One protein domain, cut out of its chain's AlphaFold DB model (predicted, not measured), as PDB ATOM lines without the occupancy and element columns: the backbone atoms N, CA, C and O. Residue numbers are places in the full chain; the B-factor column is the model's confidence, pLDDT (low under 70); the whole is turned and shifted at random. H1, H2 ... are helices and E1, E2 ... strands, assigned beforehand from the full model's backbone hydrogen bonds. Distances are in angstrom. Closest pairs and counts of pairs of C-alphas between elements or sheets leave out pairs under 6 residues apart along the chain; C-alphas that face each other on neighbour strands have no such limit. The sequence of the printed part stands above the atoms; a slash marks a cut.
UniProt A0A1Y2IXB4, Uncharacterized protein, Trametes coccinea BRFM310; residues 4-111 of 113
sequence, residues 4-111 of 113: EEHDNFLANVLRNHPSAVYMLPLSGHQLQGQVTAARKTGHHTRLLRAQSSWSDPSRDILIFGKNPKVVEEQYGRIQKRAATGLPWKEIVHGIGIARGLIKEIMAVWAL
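AT A GLANCE: This is residues 4 to 111 of the 113 residues of an uncharacterized protein of Trametes coccinea BRFM310 (UniProt A0A1Y2IXB4). A small three-stranded sheet forms the core, with H2 along one face and the longer H3 along the other; H1 and the short H5 lie off to one side of this core. The arrangement has three layers, with helices on both faces of a sheet: H3 and H4 on one face, H2 on the other. The printed part has 108 residues with five named helices and three named strands, in the order H1 E1 H2 E2 E3 H3 H4 H5; the sheet runs E1 E3 E2, antiparallel throughout, and the class is mixed, helices and strands. The whole is compact, with a radius of gyration of the C-alphas of 13.5 A and spans of 37 by 32 by 27 A.

HOW THE PARTS SIT: E3, residues 60 to 65, is the inner strand between the edge strands E1, residues 21 to 26, and E2, residues 44 to 48. E1 and E3 are antiparallel at 157 degrees, with N 24 and O 62 within hydrogen-bond range at 2.8 A. E2 and E3, a hairpin, stand at 160 degrees, with N 46 and O 63 at 2.8 A. H2, residues 31 to 40, is on the sheet over E3 at a height of 9.1 A and runs along the strands, at 6 degrees to E3 on the local plane; its closest C-alphas to E3 are those of Ala 38 and Phe 64, 7.0 A apart. E1, H2 and E2 form a split strand-helix-strand unit, two strands running the same way with E3 between them in the sheet, and its crossover is right-handed. H3, residues 68 to 82, is on the opposite face, over E3 and E2 at a height of 8.6 A; its closest C-alphas to E2 are those of Pro 68 and His 44, 5.7 A apart. With residues 78 to 82 alone, H3 touches H4, residues 88 to 93, opposite ways at a steep tilt of 58 degrees, closest at the C-alphas of Arg 81 and Ile 91, 5.7 A. H1, residues 4 to 16, and H5, residues 106 to 109, are not on the sheet; they are close but not clearly touching, with the C-alphas of Phe 9 and Ala 107 at 7.8 A. In H1, H2, H3 and H4 every O i to N i+4 pair is within hydrogen-bond range; H5 is too short for such a pair.

IN THESE COORDINATES: E1 is 15.8 A long and E3 16.8 A; H3 measures 20.7 A, H1 18.4 A and H2 14.3 A. C-alpha 60 begins E3 at (207.761, 185.988, 168.979), C-alpha 4 begins H1 at (226.204, 203.226, 161.996), and C-alpha 109 ends H5 at (223.801, 187.603, 163.910).

THE WHOLE: The two C-alphas farthest apart, those of Glu 4 and Thr 84, are 38.4 A apart. The printed part has no cut. The links E2 to E3 and H4 to H5 are long, with 11 and 12 residues. Mean pLDDT of the printed part is 72.0, and residues 4 to 20 and 94 to 111 are under 70.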
ATOM      1  N   GLU A   4     226.150 202.672 163.348       56.47
ATOM      2  CA  GLU A   4     226.204 203.226 161.996       56.47
ATOM      3  C   GLU A   4     226.681 202.193 160.960       56.47
ATOM      4  O   GLU A   4     226.115 202.080 159.874       56.47
ATOM      5  N   GLU A   5     227.691 201.388 161.304       49.38
ATOM      6  CA  GLU A   5     228.171 200.286 160.459       49.38
ATOM      7  C   GLU A   5     227.085 199.224 160.257       49.38
ATOM      8  O   GLU A   5     226.915 198.706 159.150       49.38
ATOM      9  N   HIS A   6     226.311 198.949 161.308       52.47
ATOM     10  CA  HIS A   6     225.146 198.086 161.223       52.47
ATOM     11  C   HIS A   6     224.100 198.616 160.243       52.47
ATOM     12  O   HIS A   6     223.683 197.898 159.330       52.47
ATOM     13  N   ASP A   7     223.660 199.855 160.446       51.94
ATOM     14  CA  ASP A   7     222.559 200.428 159.684       51.94
ATOM     15  C   ASP A   7     222.942 200.526 158.194       51.94
ATOM     16  O   ASP A   7     222.129 200.222 157.315       51.94
ATOM     17  N   ASN A   8     224.214 200.826 157.904       61.81
ATOM     18  CA  ASN A   8     224.776 200.826 156.552       61.81
ATOM     19  C   ASN A   8     224.835 199.427 155.928       61.81
ATOM     20  O   ASN A   8     224.462 199.256 154.763       61.81
ATOM     21  N   PHE A   9     225.271 198.417 156.685       57.78
ATOM     22  CA  PHE A   9     225.266 197.037 156.215       57.78
ATOM     23  C   PHE A   9     223.838 196.585 155.866       57.78
ATOM     24  O   PHE A   9     223.588 196.072 154.770       57.78
ATOM     25  N   LEU A  10     222.888 196.826 156.773       55.03
ATOM     26  CA  LEU A  10     221.490 196.446 156.601       55.03
ATOM     27  C   LEU A  10     220.888 197.148 155.377       55.03
ATOM     28  O   LEU A  10     220.258 196.499 154.541       55.03
ATOM     29  N   ALA A  11     221.142 198.449 155.217       60.22
ATOM     30  CA  ALA A  11     220.694 199.222 154.063       60.22
ATOM     31  C   ALA A  11     221.280 198.708 152.736       60.22
ATOM     32  O   ALA A  11     220.578 198.702 151.722       60.22
ATOM     33  N   ASN A  12     222.540 198.261 152.725       56.62
ATOM     34  CA  ASN A  12     223.192 197.722 151.532       56.62
ATOM     35  C   ASN A  12     222.620 196.352 151.133       56.62
ATOM     36  O   ASN A  12     222.294 196.136 149.966       56.62
ATOM     37  N   VAL A  13     222.407 195.448 152.097       56.56
ATOM     38  CA  VAL A  13     221.762 194.152 151.820       56.56
ATOM     39  C   VAL A  13     220.327 194.350 151.344       56.56
ATOM     40  O   VAL A  13     219.931 193.763 150.341       56.56
ATOM     41  N   LEU A  14     219.564 195.233 151.991       56.53
ATOM     42  CA  LEU A  14     218.189 195.544 151.593       56.53
ATOM     43  C   LEU A  14     218.094 196.117 150.171       56.53
ATOM     44  O   LEU A  14     217.109 195.872 149.472       56.53
ATOM     45  N   ARG A  15     219.106 196.880 149.741       57.34
ATOM     46  CA  ARG A  15     219.172 197.476 148.402       57.34
ATOM     47  C   ARG A  15     219.526 196.450 147.327       57.34
ATOM     48  O   ARG A  15     218.917 196.469 146.262       57.34
ATOM     49  N   ASN A  16     220.478 195.565 147.609       53.94
ATOM     50  CA  ASN A  16     220.989 194.603 146.628       53.94
ATOM     51  C   ASN A  16     220.179 193.299 146.586       53.94
ATOM     52  O   ASN A  16     220.202 192.593 145.581       53.94
ATOM     53  N   HIS A  17     219.414 193.007 147.642       58.69
ATOM     54  CA  HIS A  17     218.623 191.785 147.777       58.69
ATOM     55  C   HIS A  17     217.166 192.115 148.131       58.69
ATOM     56  O   HIS A  17     216.668 191.716 149.183       58.69
ATOM     57  N   PRO A  18     216.422 192.806 147.245       53.19
ATOM     58  CA  PRO A  18     215.026 193.180 147.500       53.19
ATOM     59  C   PRO A  18     214.093 191.963 147.655       53.19
ATOM     60  O   PRO A  18     212.961 192.091 148.123       53.19
ATOM     61  N   SER A  19     214.553 190.773 147.262       58.84
ATOM     62  CA  SER A  19     213.863 189.492 147.449       58.84
ATOM     63  C   SER A  19     214.098 188.863 148.828       58.84
ATOM     64  O   SER A  19     213.474 187.846 149.130       58.84
ATOM     65  N   ALA A  20     214.996 189.422 149.644       67.00
ATOM     66  CA  ALA A  20     215.321 188.886 150.954       67.00
ATOM     67  C   ALA A  20     214.138 189.022 151.922       67.00
ATOM     68  O   ALA A  20     213.394 190.010 151.928       67.00
ATOM     69  N   VAL A  21     213.986 187.996 152.754       72.88
ATOM     70  CA  VAL A  21     213.076 187.992 153.895       72.88
ATOM     71  C   VAL A  21     213.911 187.819 155.147       72.88
ATOM     72  O   VAL A  21     214.734 186.912 155.244       72.88
ATOM     73  N   TYR A  22     213.676 188.705 156.099       76.38
ATOM     74  CA  TYR A  22     214.373 188.781 157.366       76.38
ATOM     75  C   TYR A  22     213.499 188.185 158.458       76.38
ATOM     76  O   TYR A  22     212.271 188.284 158.413       76.38
ATOM     77  N   MET A  23     214.150 187.579 159.443       80.94
ATOM     78  CA  MET A  23     213.509 187.000 160.615       80.94
ATOM     79  C   MET A  23     214.144 187.593 161.862       80.94
ATOM     80  O   MET A  23     215.366 187.574 162.000       80.94
ATOM     81  N   LEU A  24     213.315 188.105 162.765       81.12
ATOM     82  CA  LEU A  24     213.760 188.729 163.998       81.12
ATOM     83  C   LEU A  24     213.005 188.118 165.190       81.12
ATOM     84  O   LEU A  24     211.794 188.318 165.307       81.12
ATOM     85  N   PRO A  25     213.691 187.358 166.062       83.75
ATOM     86  CA  PRO A  25     213.103 186.818 167.280       83.75
ATOM     87  C   PRO A  25     213.029 187.907 168.361       83.75
ATOM     88  O   PRO A  25     214.047 188.364 168.890       83.75
ATOM     89  N   LEU A  26     211.815 188.315 168.709       79.75
ATOM     90  CA  LEU A  26     211.520 189.466 169.554       79.75
ATOM     91  C   LEU A  26     210.961 189.042 170.904       79.75
ATOM     92  O   LEU A  26     210.110 188.163 171.004       79.75
ATOM     93  N   SER A  27     211.406 189.735 171.944       81.50
ATOM     94  CA  SER A  27     210.720 189.712 173.232       81.50
ATOM     95  C   SER A  27     209.511 190.659 173.196       81.50
ATOM     96  O   SER A  27     209.487 191.623 172.424       81.50
ATOM     97  N   GLY A  28     208.501 190.402 174.035       74.31
ATOM     98  CA  GLY A  28     207.208 191.099 173.969       74.31
ATOM     99  C   GLY A  28     207.289 192.633 174.017       74.31
ATOM    100  O   GLY A  28     206.504 193.305 173.353       74.31
ATOM    101  N   HIS A  29     208.278 193.198 174.718       77.62
ATOM    102  CA  HIS A  29     208.471 194.650 174.822       77.62
ATOM    103  C   HIS A  29     209.068 195.292 173.553       77.62
ATOM    104  O   HIS A  29     208.840 196.471 173.294       77.62
ATOM    105  N   GLN A  30     209.802 194.536 172.730       75.06
ATOM    106  CA  GLN A  30     210.442 195.036 171.501       75.06
ATOM    107  C   GLN A  30     209.518 194.935 170.282       75.06
ATOM    108  O   GLN A  30     209.745 195.577 169.255       75.06
ATOM    109  N   LEU A  31     208.465 194.127 170.396       80.50
ATOM    110  CA  LEU A  31     207.629 193.714 169.284       80.50
ATOM    111  C   LEU A  31     207.009 194.885 168.516       80.50
ATOM    112  O   LEU A  31     207.168 194.994 167.301       80.50
ATOM    113  N   GLN A  32     206.297 195.763 169.224       82.31
ATOM    114  CA  GLN A  32     205.530 196.832 168.588       82.31
ATOM    115  C   GLN A  32     206.444 197.829 167.862       82.31
ATOM    116  O   GLN A  32     206.126 198.269 166.752       82.31
ATOM    117  N   GLY A  33     207.597 198.154 168.460       77.31
ATOM    118  CA  GLY A  33     208.582 199.063 167.874       77.31
ATOM    119  C   GLY A  33     209.154 198.522 166.566       77.31
ATOM    120  O   GLY A  33     209.161 199.225 165.555       77.31
ATOM    121  N   GLN A  34     209.538 197.245 166.552       78.31
ATOM    122  CA  GLN A  34     210.158 196.610 165.386       78.31
ATOM    123  C   GLN A  34     209.164 196.369 164.244       78.31
ATOM    124  O   GLN A  34     209.469 196.651 163.086       78.31
ATOM    125  N   VAL A  35     207.929 195.953 164.552       82.44
ATOM    126  CA  VAL A  35     206.856 195.843 163.544       82.44
ATOM    127  C   VAL A  35     206.567 197.204 162.905       82.44
ATOM    128  O   VAL A  35     206.422 197.307 161.685       82.44
ATOM    129  N   THR A  36     206.505 198.260 163.719       79.88
ATOM    130  CA  THR A  36     206.261 199.623 163.232       79.88
ATOM    131  C   THR A  36     207.406 200.105 162.341       79.88
ATOM    132  O   THR A  36     207.148 200.645 161.265       79.88
ATOM    133  N   ALA A  37     208.661 199.879 162.740       73.75
ATOM    134  CA  ALA A  37     209.838 200.249 161.955       73.75
ATOM    135  C   ALA A  37     209.885 199.532 160.591       73.75
ATOM    136  O   ALA A  37     210.090 200.173 159.556       73.75
ATOM    137  N   ALA A  38     209.604 198.225 160.561       75.00
ATOM    138  CA  ALA A  38     209.551 197.452 159.319       75.00
ATOM    139  C   ALA A  38     208.461 197.969 158.360       75.00
ATOM    140  O   ALA A  38     208.698 198.143 157.164       75.00
ATOM    141  N   ARG A  39     207.272 198.301 158.876       80.88
ATOM    142  CA  ARG A  39     206.182 198.850 158.050       80.88
ATOM    143  C   ARG A  39     206.473 200.257 157.538       80.88
ATOM    144  O   ARG A  39     206.209 200.533 156.372       80.88
ATOM    145  N   LYS A  40     207.055 201.135 158.367       76.69
ATOM    146  CA  LYS A  40     207.445 202.503 157.965       76.69
ATOM    147  C   LYS A  40     208.432 202.513 156.799       76.69
ATOM    148  O   LYS A  40     208.405 203.419 155.977       76.69
ATOM    149  N   THR A  41     209.268 201.485 156.700       74.56
ATOM    150  CA  THR A  41     210.221 201.309 155.597       74.56
ATOM    151  C   THR A  41     209.606 200.591 154.388       74.56
ATOM    152  O   THR A  41     210.320 200.232 153.454       74.56
ATOM    153  N   GLY A  42     208.285 200.380 154.363       80.06
ATOM    154  CA  GLY A  42     207.556 199.764 153.252       80.06
ATOM    155  C   GLY A  42     207.732 198.249 153.144       80.06
ATOM    156  O   GLY A  42     207.523 197.693 152.067       80.06
ATOM    157  N   HIS A  43     208.154 197.570 154.215       82.56
ATOM    158  CA  HIS A  43     208.212 196.110 154.233       82.56
ATOM    159  C   HIS A  43     206.851 195.515 154.573       82.56
ATOM    160  O   HIS A  43     206.097 196.023 155.404       82.56
ATOM    161  N   HIS A  44     206.568 194.382 153.947       88.56
ATOM    162  CA  HIS A  44     205.482 193.508 154.346       88.56
ATOM    163  C   HIS A  44     205.927 192.705 155.560       88.56
ATOM    164  O   HIS A  44     207.067 192.255 155.620       88.56
ATOM    165  N   THR A  45     205.032 192.545 156.532       89.00
ATOM    166  CA  THR A  45     205.341 191.919 157.821       89.00
ATOM    167  C   THR A  45     204.371 190.785 158.125       89.00
ATOM    168  O   THR A  45     203.154 190.950 157.971       89.00
ATOM    169  N   ARG A  46     204.890 189.688 158.667       94.19
ATOM    170  CA  ARG A  46     204.152 188.616 159.330       94.19
ATOM    171  C   ARG A  46     204.735 188.375 160.709       94.19
ATOM    172  O   ARG A  46     205.923 188.569 160.930       94.19
ATOM    173  N   LEU A  47     203.881 187.984 161.641       92.50
ATOM    174  CA  LEU A  47     204.272 187.751 163.019       92.50
ATOM    175  C   LEU A  47     203.805 186.367 163.433       92.50
ATOM    176  O   LEU A  47     202.605 186.102 163.433       92.50
ATOM    177  N   LEU A  48     204.751 185.515 163.814       91.19
ATOM    178  CA  LEU A  48     204.443 184.274 164.496       91.19
ATOM    179  C   LEU A  48     204.564 184.504 165.999       91.19
ATOM    180  O   LEU A  48     205.650 184.775 166.504       91.19
ATOM    181  N   ARG A  49     203.433 184.415 166.697       92.19
ATOM    182  CA  ARG A  49     203.408 184.501 168.155       92.19
ATOM    183  C   ARG A  49     204.007 183.250 168.775       92.19
ATOM    184  O   ARG A  49     203.767 182.156 168.263       92.19
ATOM    185  N   ALA A  50     204.728 183.424 169.874       89.75
ATOM    186  CA  ALA A  50     205.153 182.320 170.712       89.75
ATOM    187  C   ALA A  50     203.940 181.497 171.160       89.75
ATOM    188  O   ALA A  50     202.897 182.047 171.523       89.75
ATOM    189  N   GLN A  51     204.070 180.174 171.115       87.50
ATOM    190  CA  GLN A  51     203.006 179.243 171.485       87.50
ATOM    191  C   GLN A  51     203.479 178.387 172.651       87.50
ATOM    192  O   GLN A  51     204.636 177.983 172.681       87.50
ATOM    193  N   SER A  52     202.584 178.050 173.579       87.00
ATOM    194  CA  SER A  52     202.903 177.198 174.736       87.00
ATOM    195  C   SER A  52     203.383 175.791 174.360       87.00
ATOM    196  O   SER A  52     203.998 175.122 175.181       87.00
ATOM    197  N   SER A  53     203.115 175.345 173.131       87.06
ATOM    198  CA  SER A  53     203.594 174.077 172.577       87.06
ATOM    199  C   SER A  53     205.086 174.075 172.231       87.06
ATOM    200  O   SER A  53     205.633 173.017 171.933       87.06
ATOM    201  N   TRP A  54     205.747 175.235 172.219       89.00
ATOM    202  CA  TRP A  54     207.169 175.332 171.909       89.00
ATOM    203  C   TRP A  54     207.995 175.006 173.148       89.00
ATOM    204  O   TRP A  54     207.695 175.475 174.241       89.00
ATOM    205  N   SER A  55     209.099 174.284 172.954       85.44
ATOM    206  CA  SER A  55     210.039 173.949 174.035       85.44
ATOM    207  C   SER A  55     210.665 175.188 174.703       85.44
ATOM    208  O   SER A  55     211.103 175.123 175.845       85.44
ATOM    209  N   ASP A  56     210.696 176.323 173.997       84.75
ATOM    210  CA  ASP A  56     211.050 177.645 174.531       84.75
ATOM    211  C   ASP A  56     210.133 178.704 173.882       84.75
ATOM    212  O   ASP A  56     210.392 179.119 172.745       84.75
ATOM    213  N   PRO A  57     209.053 179.133 174.562       85.25
ATOM    214  CA  PRO A  57     208.092 180.104 174.045       85.25
ATOM    215  C   PRO A  57     208.421 181.553 174.455       85.25
ATOM    216  O   PRO A  57     207.529 182.388 174.574       85.25
ATOM    217  N   SER A  58     209.691 181.883 174.709       86.44
ATOM    218  CA  SER A  58     210.077 183.216 175.202       86.44
ATOM    219  C   SER A  58     210.064 184.332 174.147       86.44
ATOM    220  O   SER A  58     210.166 185.509 174.507       86.44
ATOM    221  N   ARG A  59     209.975 183.998 172.851       86.12
ATOM    222  CA  ARG A  59     210.111 184.968 171.753       86.12
ATOM    223  C   ARG A  59     209.076 184.787 170.658       86.12
ATOM    224  O   ARG A  59     208.892 183.689 170.142       86.12
ATOM    225  N   ASP A  60     208.489 185.901 170.239       90.44
ATOM    226  CA  ASP A  60     207.761 185.988 168.979       90.44
ATOM    227  C   ASP A  60     208.758 186.044 167.809       90.44
ATOM    228  O   ASP A  60     209.896 186.479 167.977       90.44
ATOM    229  N   ILE A  61     208.344 185.661 166.604       88.69
ATOM    230  CA  ILE A  61     209.189 185.721 165.402       88.69
ATOM    231  C   ILE A  61     208.545 186.677 164.394       88.69
ATOM    232  O   ILE A  61     207.512 186.372 163.793       88.69
ATOM    233  N   LEU A  62     209.162 187.844 164.202       88.25
ATOM    234  CA  LEU A  62     208.800 188.799 163.156       88.25
ATOM    235  C   LEU A  62     209.478 188.403 161.846       88.25
ATOM    236  O   LEU A  62     210.687 188.217 161.804       88.25
ATOM    237  N   ILE A  63     208.702 188.320 160.773       88.75
ATOM    238  CA  ILE A  63     209.154 187.977 159.426       88.75
ATOM    239  C   ILE A  63     208.798 189.136 158.514       88.75
ATOM    240  O   ILE A  63     207.643 189.563 158.490       88.75
ATOM    241  N   PHE A  64     209.760 189.674 157.777       84.50
ATOM    242  CA  PHE A  64     209.499 190.845 156.950       84.50
ATOM    243  C   PHE A  64     210.388 190.923 155.717       84.50
ATOM    244  O   PHE A  64     211.492 190.397 155.695       84.50
ATOM    245  N   GLY A  65     209.892 191.578 154.673       83.12
ATOM    246  CA  GLY A  65     210.569 191.689 153.382       83.12
ATOM    247  C   GLY A  65     209.805 192.610 152.435       83.12
ATOM    248  O   GLY A  65     208.659 192.973 152.704       83.12
ATOM    249  N   LYS A  66     210.430 193.037 151.334       79.56
ATOM    250  CA  LYS A  66     209.773 193.913 150.344       79.56
ATOM    251  C   LYS A  66     208.770 193.156 149.474       79.56
ATOM    252  O   LYS A  66     207.775 193.739 149.056       79.56
ATOM    253  N   ASN A  67     209.014 191.868 149.222       79.12
ATOM    254  CA  ASN A  67     208.128 191.029 148.422       79.12
ATOM    255  C   ASN A  67     207.094 190.294 149.309       79.12
ATOM    256  O   ASN A  67     207.486 189.368 150.027       79.12
ATOM    257  N   PRO A  68     205.785 190.629 149.233       86.94
ATOM    258  CA  PRO A  68     204.726 189.956 149.993       86.94
ATOM    259  C   PRO A  68     204.750 188.437 149.865       86.94
ATOM    260  O   PRO A  68     204.627 187.726 150.857       86.94
ATOM    261  N   LYS A  69     204.906 187.937 148.636       83.50
ATOM    262  CA  LYS A  69     204.785 186.511 148.338       83.50
ATOM    263  C   LYS A  69     205.871 185.713 149.052       83.50
ATOM    264  O   LYS A  69     205.582 184.682 149.650       83.50
ATOM    265  N   VAL A  70     207.100 186.228 149.049       78.88
ATOM    266  CA  VAL A  70     208.226 185.577 149.733       78.88
ATOM    267  C   VAL A  70     208.022 185.613 151.251       78.88
ATOM    268  O   VAL A  70     208.303 184.624 151.924       78.88
ATOM    269  N   VAL A  71     207.478 186.707 151.802       83.75
ATOM    270  CA  VAL A  71     207.142 186.806 153.236       83.75
ATOM    271  C   VAL A  71     206.100 185.755 153.637       83.75
ATOM    272  O   VAL A  71     206.304 185.067 154.638       83.75
ATOM    273  N   GLU A  72     205.031 185.573 152.855       87.25
ATOM    274  CA  GLU A  72     204.017 184.540 153.127       87.25
ATOM    275  C   GLU A  72     204.585 183.121 153.032       87.25
ATOM    276  O   GLU A  72     204.313 182.282 153.892       87.25
ATOM    277  N   GLU A  73     205.399 182.844 152.011       84.19
ATOM    278  CA  GLU A  73     206.035 181.537 151.840       84.19
ATOM    279  C   GLU A  73     206.946 181.195 153.026       84.19
ATOM    280  O   GLU A  73     206.899 180.072 153.537       84.19
ATOM    281  N   GLN A  74     207.747 182.157 153.499       82.88
ATOM    282  CA  GLN A  74     208.581 181.961 154.687       82.88
ATOM    283  C   GLN A  74     207.737 181.798 155.950       82.88
ATOM    284  O   GLN A  74     208.001 180.888 156.734       82.88
ATOM    285  N   TYR A  75     206.683 182.598 156.122       89.88
ATOM    286  CA  TYR A  75     205.763 182.450 157.247       89.88
ATOM    287  C   TYR A  75     205.156 181.043 157.310       89.88
ATOM    288  O   TYR A  75     205.211 180.401 158.358       89.88
ATOM    289  N   GLY A  76     204.685 180.501 156.181       88.19
ATOM    290  CA  GLY A  76     204.153 179.137 156.120       88.19
ATOM    291  C   GLY A  76     205.189 178.055 156.456       88.19
ATOM    292  O   GLY A  76     204.864 177.066 157.115       88.19
ATOM    293  N   ARG A  77     206.456 178.231 156.053       84.38
ATOM    294  CA  ARG A  77     207.552 177.308 156.421       84.38
ATOM    295  C   ARG A  77     207.842 177.337 157.920       84.38
ATOM    296  O   ARG A  77     207.988 176.279 158.531       84.38
ATOM    297  N   ILE A  78     207.882 178.533 158.507       85.06
ATOM    298  CA  ILE A  78     208.105 178.736 159.944       85.06
ATOM    299  C   ILE A  78     206.956 178.131 160.743       85.06
ATOM    300  O   ILE A  78     207.214 177.388 161.682       85.06
ATOM    301  N   GLN A  79     205.704 178.367 160.344       89.62
ATOM    302  CA  GLN A  79     204.540 177.778 161.008       89.62
ATOM    303  C   GLN A  79     204.597 176.246 161.035       89.62
ATOM    304  O   GLN A  79     204.345 175.646 162.077       89.62
ATOM    305  N   LYS A  80     204.978 175.605 159.921       88.12
ATOM    306  CA  LYS A  80     205.114 174.141 159.855       88.12
ATOM    307  C   LYS A  80     206.182 173.604 160.808       88.12
ATOM    308  O   LYS A  80     205.950 172.582 161.440       88.12
ATOM    309  N   ARG A  81     207.327 174.285 160.939       84.62
ATOM    310  CA  ARG A  81     208.365 173.919 161.924       84.62
ATOM    311  C   ARG A  81     207.924 174.206 163.354       84.62
ATOM    312  O   ARG A  81     208.165 173.403 164.239       84.62
ATOM    313  N   ALA A  82     207.267 175.333 163.592       86.94
ATOM    314  CA  ALA A  82     206.763 175.686 164.912       86.94
ATOM    315  C   ALA A  82     205.748 174.655 165.432       86.94
ATOM    316  O   ALA A  82     205.744 174.330 166.617       86.94
ATOM    317  N   ALA A  83     204.950 174.073 164.532       88.19
ATOM    318  CA  ALA A  83     204.013 173.006 164.861       88.19
ATOM    319  C   ALA A  83     204.684 171.718 165.378       88.19
ATOM    320  O   ALA A  83     204.003 170.896 165.983       88.19
ATOM    321  N   THR A  84     205.998 171.531 165.190       87.38
ATOM    322  CA  THR A  84     206.725 170.366 165.723       87.38
ATOM    323  C   THR A  84     207.224 170.571 167.159       87.38
ATOM    324  O   THR A  84     207.940 169.717 167.671       87.38
ATOM    325  N   GLY A  85     206.891 171.695 167.808       86.81
ATOM    326  CA  GLY A  85     207.202 171.958 169.222       86.81
ATOM    327  C   GLY A  85     208.661 172.326 169.520       86.81
ATOM    328  O   GLY A  85     209.069 172.383 170.683       86.81
ATOM    329  N   LEU A  86     209.462 172.592 168.485       85.31
ATOM    330  CA  LEU A  86     210.873 172.966 168.625       85.31
ATOM    331  C   LEU A  86     211.041 174.290 169.395       85.31
ATOM    332  O   LEU A  86     210.147 175.140 169.366       85.31
ATOM    333  N   PRO A  87     212.189 174.518 170.059       84.88
ATOM    334  CA  PRO A  87     212.496 175.829 170.626       84.88
ATOM    335  C   PRO A  87     212.648 176.876 169.510       84.88
ATOM    336  O   PRO A  87     213.098 176.561 168.404       84.88
ATOM    337  N   TRP A  88     212.329 178.146 169.793       83.12
ATOM    338  CA  TRP A  88     212.333 179.217 168.778       83.12
ATOM    339  C   TRP A  88     213.662 179.330 168.014       83.12
ATOM    340  O   TRP A  88     213.663 179.605 166.813       83.12
ATOM    341  N   LYS A  89     214.797 179.059 168.677       84.12
ATOM    342  CA  LYS A  89     216.130 179.056 168.051       84.12
ATOM    343  C   LYS A  89     216.198 178.061 166.901       84.12
ATOM    344  O   LYS A  89     216.687 178.390 165.828       84.12
ATOM    345  N   GLU A  90     215.664 176.863 167.100       82.06
ATOM    346  CA  GLU A  90     215.642 175.814 166.085       82.06
ATOM    347  C   GLU A  90     214.583 176.063 165.017       82.06
ATOM    348  O   GLU A  90     214.823 175.758 163.847       82.06
ATOM    349  N   ILE A  91     213.441 176.658 165.376       80.56
ATOM    350  CA  ILE A  91     212.431 177.097 164.403       80.56
ATOM    351  C   ILE A  91     213.079 178.036 163.374       80.56
ATOM    352  O   ILE A  91     212.892 177.832 162.176       80.56
ATOM    353  N   VAL A  92     213.884 178.999 163.836       76.19
ATOM    354  CA  VAL A  92     214.573 179.988 162.989       76.19
ATOM    355  C   VAL A  92     215.801 179.387 162.288       76.19
ATOM    356  O   VAL A  92     215.989 179.603 161.091       76.19
ATOM    357  N   HIS A  93     216.629 178.602 162.988       70.62
ATOM    358  CA  HIS A  93     217.880 178.065 162.436       70.62
ATOM    359  C   HIS A  93     217.684 177.063 161.309       70.62
ATOM    360  O   HIS A  93     218.366 177.157 160.290       70.62
ATOM    361  N   GLY A  94     216.756 176.114 161.430       54.19
ATOM    362  CA  GLY A  94     216.612 175.110 160.373       54.19
ATOM    363  C   GLY A  94     215.818 175.590 159.150       54.19
ATOM    364  O   GLY A  94     215.423 174.777 158.317       54.19
ATOM    365  N   ILE A  95     215.569 176.895 159.041       55.06
ATOM    366  CA  ILE A  95     215.099 177.548 157.809       55.06
ATOM    367  C   ILE A  95     216.265 178.133 157.009       55.06
ATOM    368  O   ILE A  95     216.078 178.563 155.869       55.06
ATOM    369  N   GLY A  96     217.488 178.073 157.546       43.16
ATOM    370  CA  GLY A  96     218.675 178.337 156.755       43.16
ATOM    371  C   GLY A  96     218.635 177.568 155.428       43.16
ATOM    372  O   GLY A  96     218.362 176.372 155.395       43.16
ATOM    373  N   ILE A  97     218.997 178.254 154.338       42.66
ATOM    374  CA  ILE A  97     219.546 177.606 153.137       42.66
ATOM    375  C   ILE A  97     218.497 177.010 152.166       42.66
ATOM    376  O   ILE A  97     218.753 176.040 151.459       42.66
ATOM    377  N   ALA A  98     217.324 177.623 151.993       32.47
ATOM    378  CA  ALA A  98     216.544 177.367 150.774       32.47
ATOM    379  C   ALA A  98     217.151 178.148 149.585       32.47
ATOM    380  O   ALA A  98     216.699 179.243 149.275       32.47
ATOM    381  N   ARG A  99     218.207 177.587 148.969       33.62
ATOM    382  CA  ARG A  99     218.802 177.948 147.658       33.62
ATOM    383  C   ARG A  99     218.887 179.462 147.358       33.62
ATOM    384  O   ARG A  99     218.077 179.991 146.607       33.62
ATOM    385  N   GLY A 100     219.919 180.131 147.887       30.03
ATOM    386  CA  GLY A 100     220.354 181.453 147.389       30.03
ATOM    387  C   GLY A 100     221.069 182.375 148.386       30.03
ATOM    388  O   GLY A 100     221.745 183.300 147.963       30.03
ATOM    389  N   LEU A 101     220.968 182.118 149.694       40.72
ATOM    390  CA  LEU A 101     221.186 183.143 150.735       40.72
ATOM    391  C   LEU A 101     222.291 182.801 151.762       40.72
ATOM    392  O   LEU A 101     222.226 183.221 152.913       40.72
ATOM    393  N   ILE A 102     223.308 182.015 151.381       39.84
ATOM    394  CA  ILE A 102     224.379 181.584 152.312       39.84
ATOM    395  C   ILE A 102     225.301 182.748 152.731       39.84
ATOM    396  O   ILE A 102     225.908 182.683 153.795       39.84
ATOM    397  N   LYS A 103     225.389 183.843 151.963       35.91
ATOM    398  CA  LYS A 103     226.303 184.956 152.293       35.91
ATOM    399  C   LYS A 103     225.705 186.085 153.141       35.91
ATOM    400  O   LYS A 103     226.471 186.865 153.689       35.91
ATOM    401  N   GLU A 104     224.387 186.169 153.307       39.81
ATOM    402  CA  GLU A 104     223.749 187.388 153.852       39.81
ATOM    403  C   GLU A 104     223.151 187.241 155.257       39.81
ATOM    404  O   GLU A 104     222.915 188.241 155.929       39.81
ATOM    405  N   ILE A 105     222.956 186.016 155.757       40.88
ATOM    406  CA  ILE A 105     222.366 185.788 157.093       40.88
ATOM    407  C   ILE A 105     223.393 185.975 158.227       40.88
ATOM    408  O   ILE A 105     223.009 186.297 159.352       40.88
ATOM    409  N   MET A 106     224.698 185.881 157.939       38.22
ATOM    410  CA  MET A 106     225.754 186.107 158.945       38.22
ATOM    411  C   MET A 106     225.752 187.524 159.518       38.22
ATOM    412  O   MET A 106     226.302 187.764 160.589       38.22
ATOM    413  N   ALA A 107     225.106 188.465 158.845       39.88
ATOM    414  CA  ALA A 107     225.176 189.849 159.250       39.88
ATOM    415  C   ALA A 107     224.019 190.328 160.127       39.88
ATOM    416  O   ALA A 107     224.134 191.390 160.722       39.88
ATOM    417  N   VAL A 108     222.953 189.534 160.286       40.19
ATOM    418  CA  VAL A 108     221.947 189.810 161.328       40.19
ATOM    419  C   VAL A 108     222.407 189.258 162.690       40.19
ATOM    420  O   VAL A 108     222.054 189.793 163.737       40.19
ATOM    421  N   TRP A 109     223.249 188.215 162.691       36.25
ATOM    422  CA  TRP A 109     223.801 187.603 163.910       36.25
ATOM    423  C   TRP A 109     224.926 188.423 164.563       36.25
ATOM    424  O   TRP A 109     225.001 188.487 165.789       36.25
ATOM    425  N   ALA A 110     225.750 189.116 163.771       32.94
ATOM    426  CA  ALA A 110     226.883 189.920 164.255       32.94
ATOM    427  C   ALA A 110     226.494 191.222 164.992       32.94
ATOM    428  O   ALA A 110     227.354 192.038 165.312       32.94
ATOM    429  N   LEU A 111     225.202 191.440 165.232       37.16
ATOM    430  CA  LEU A 111     224.650 192.679 165.790       37.16
ATOM    431  C   LEU A 111     224.180 192.596 167.221       37.16
ATOM    432  O   LEU A 111     223.955 193.613 167.869       37.16
TER     433      LEU A 111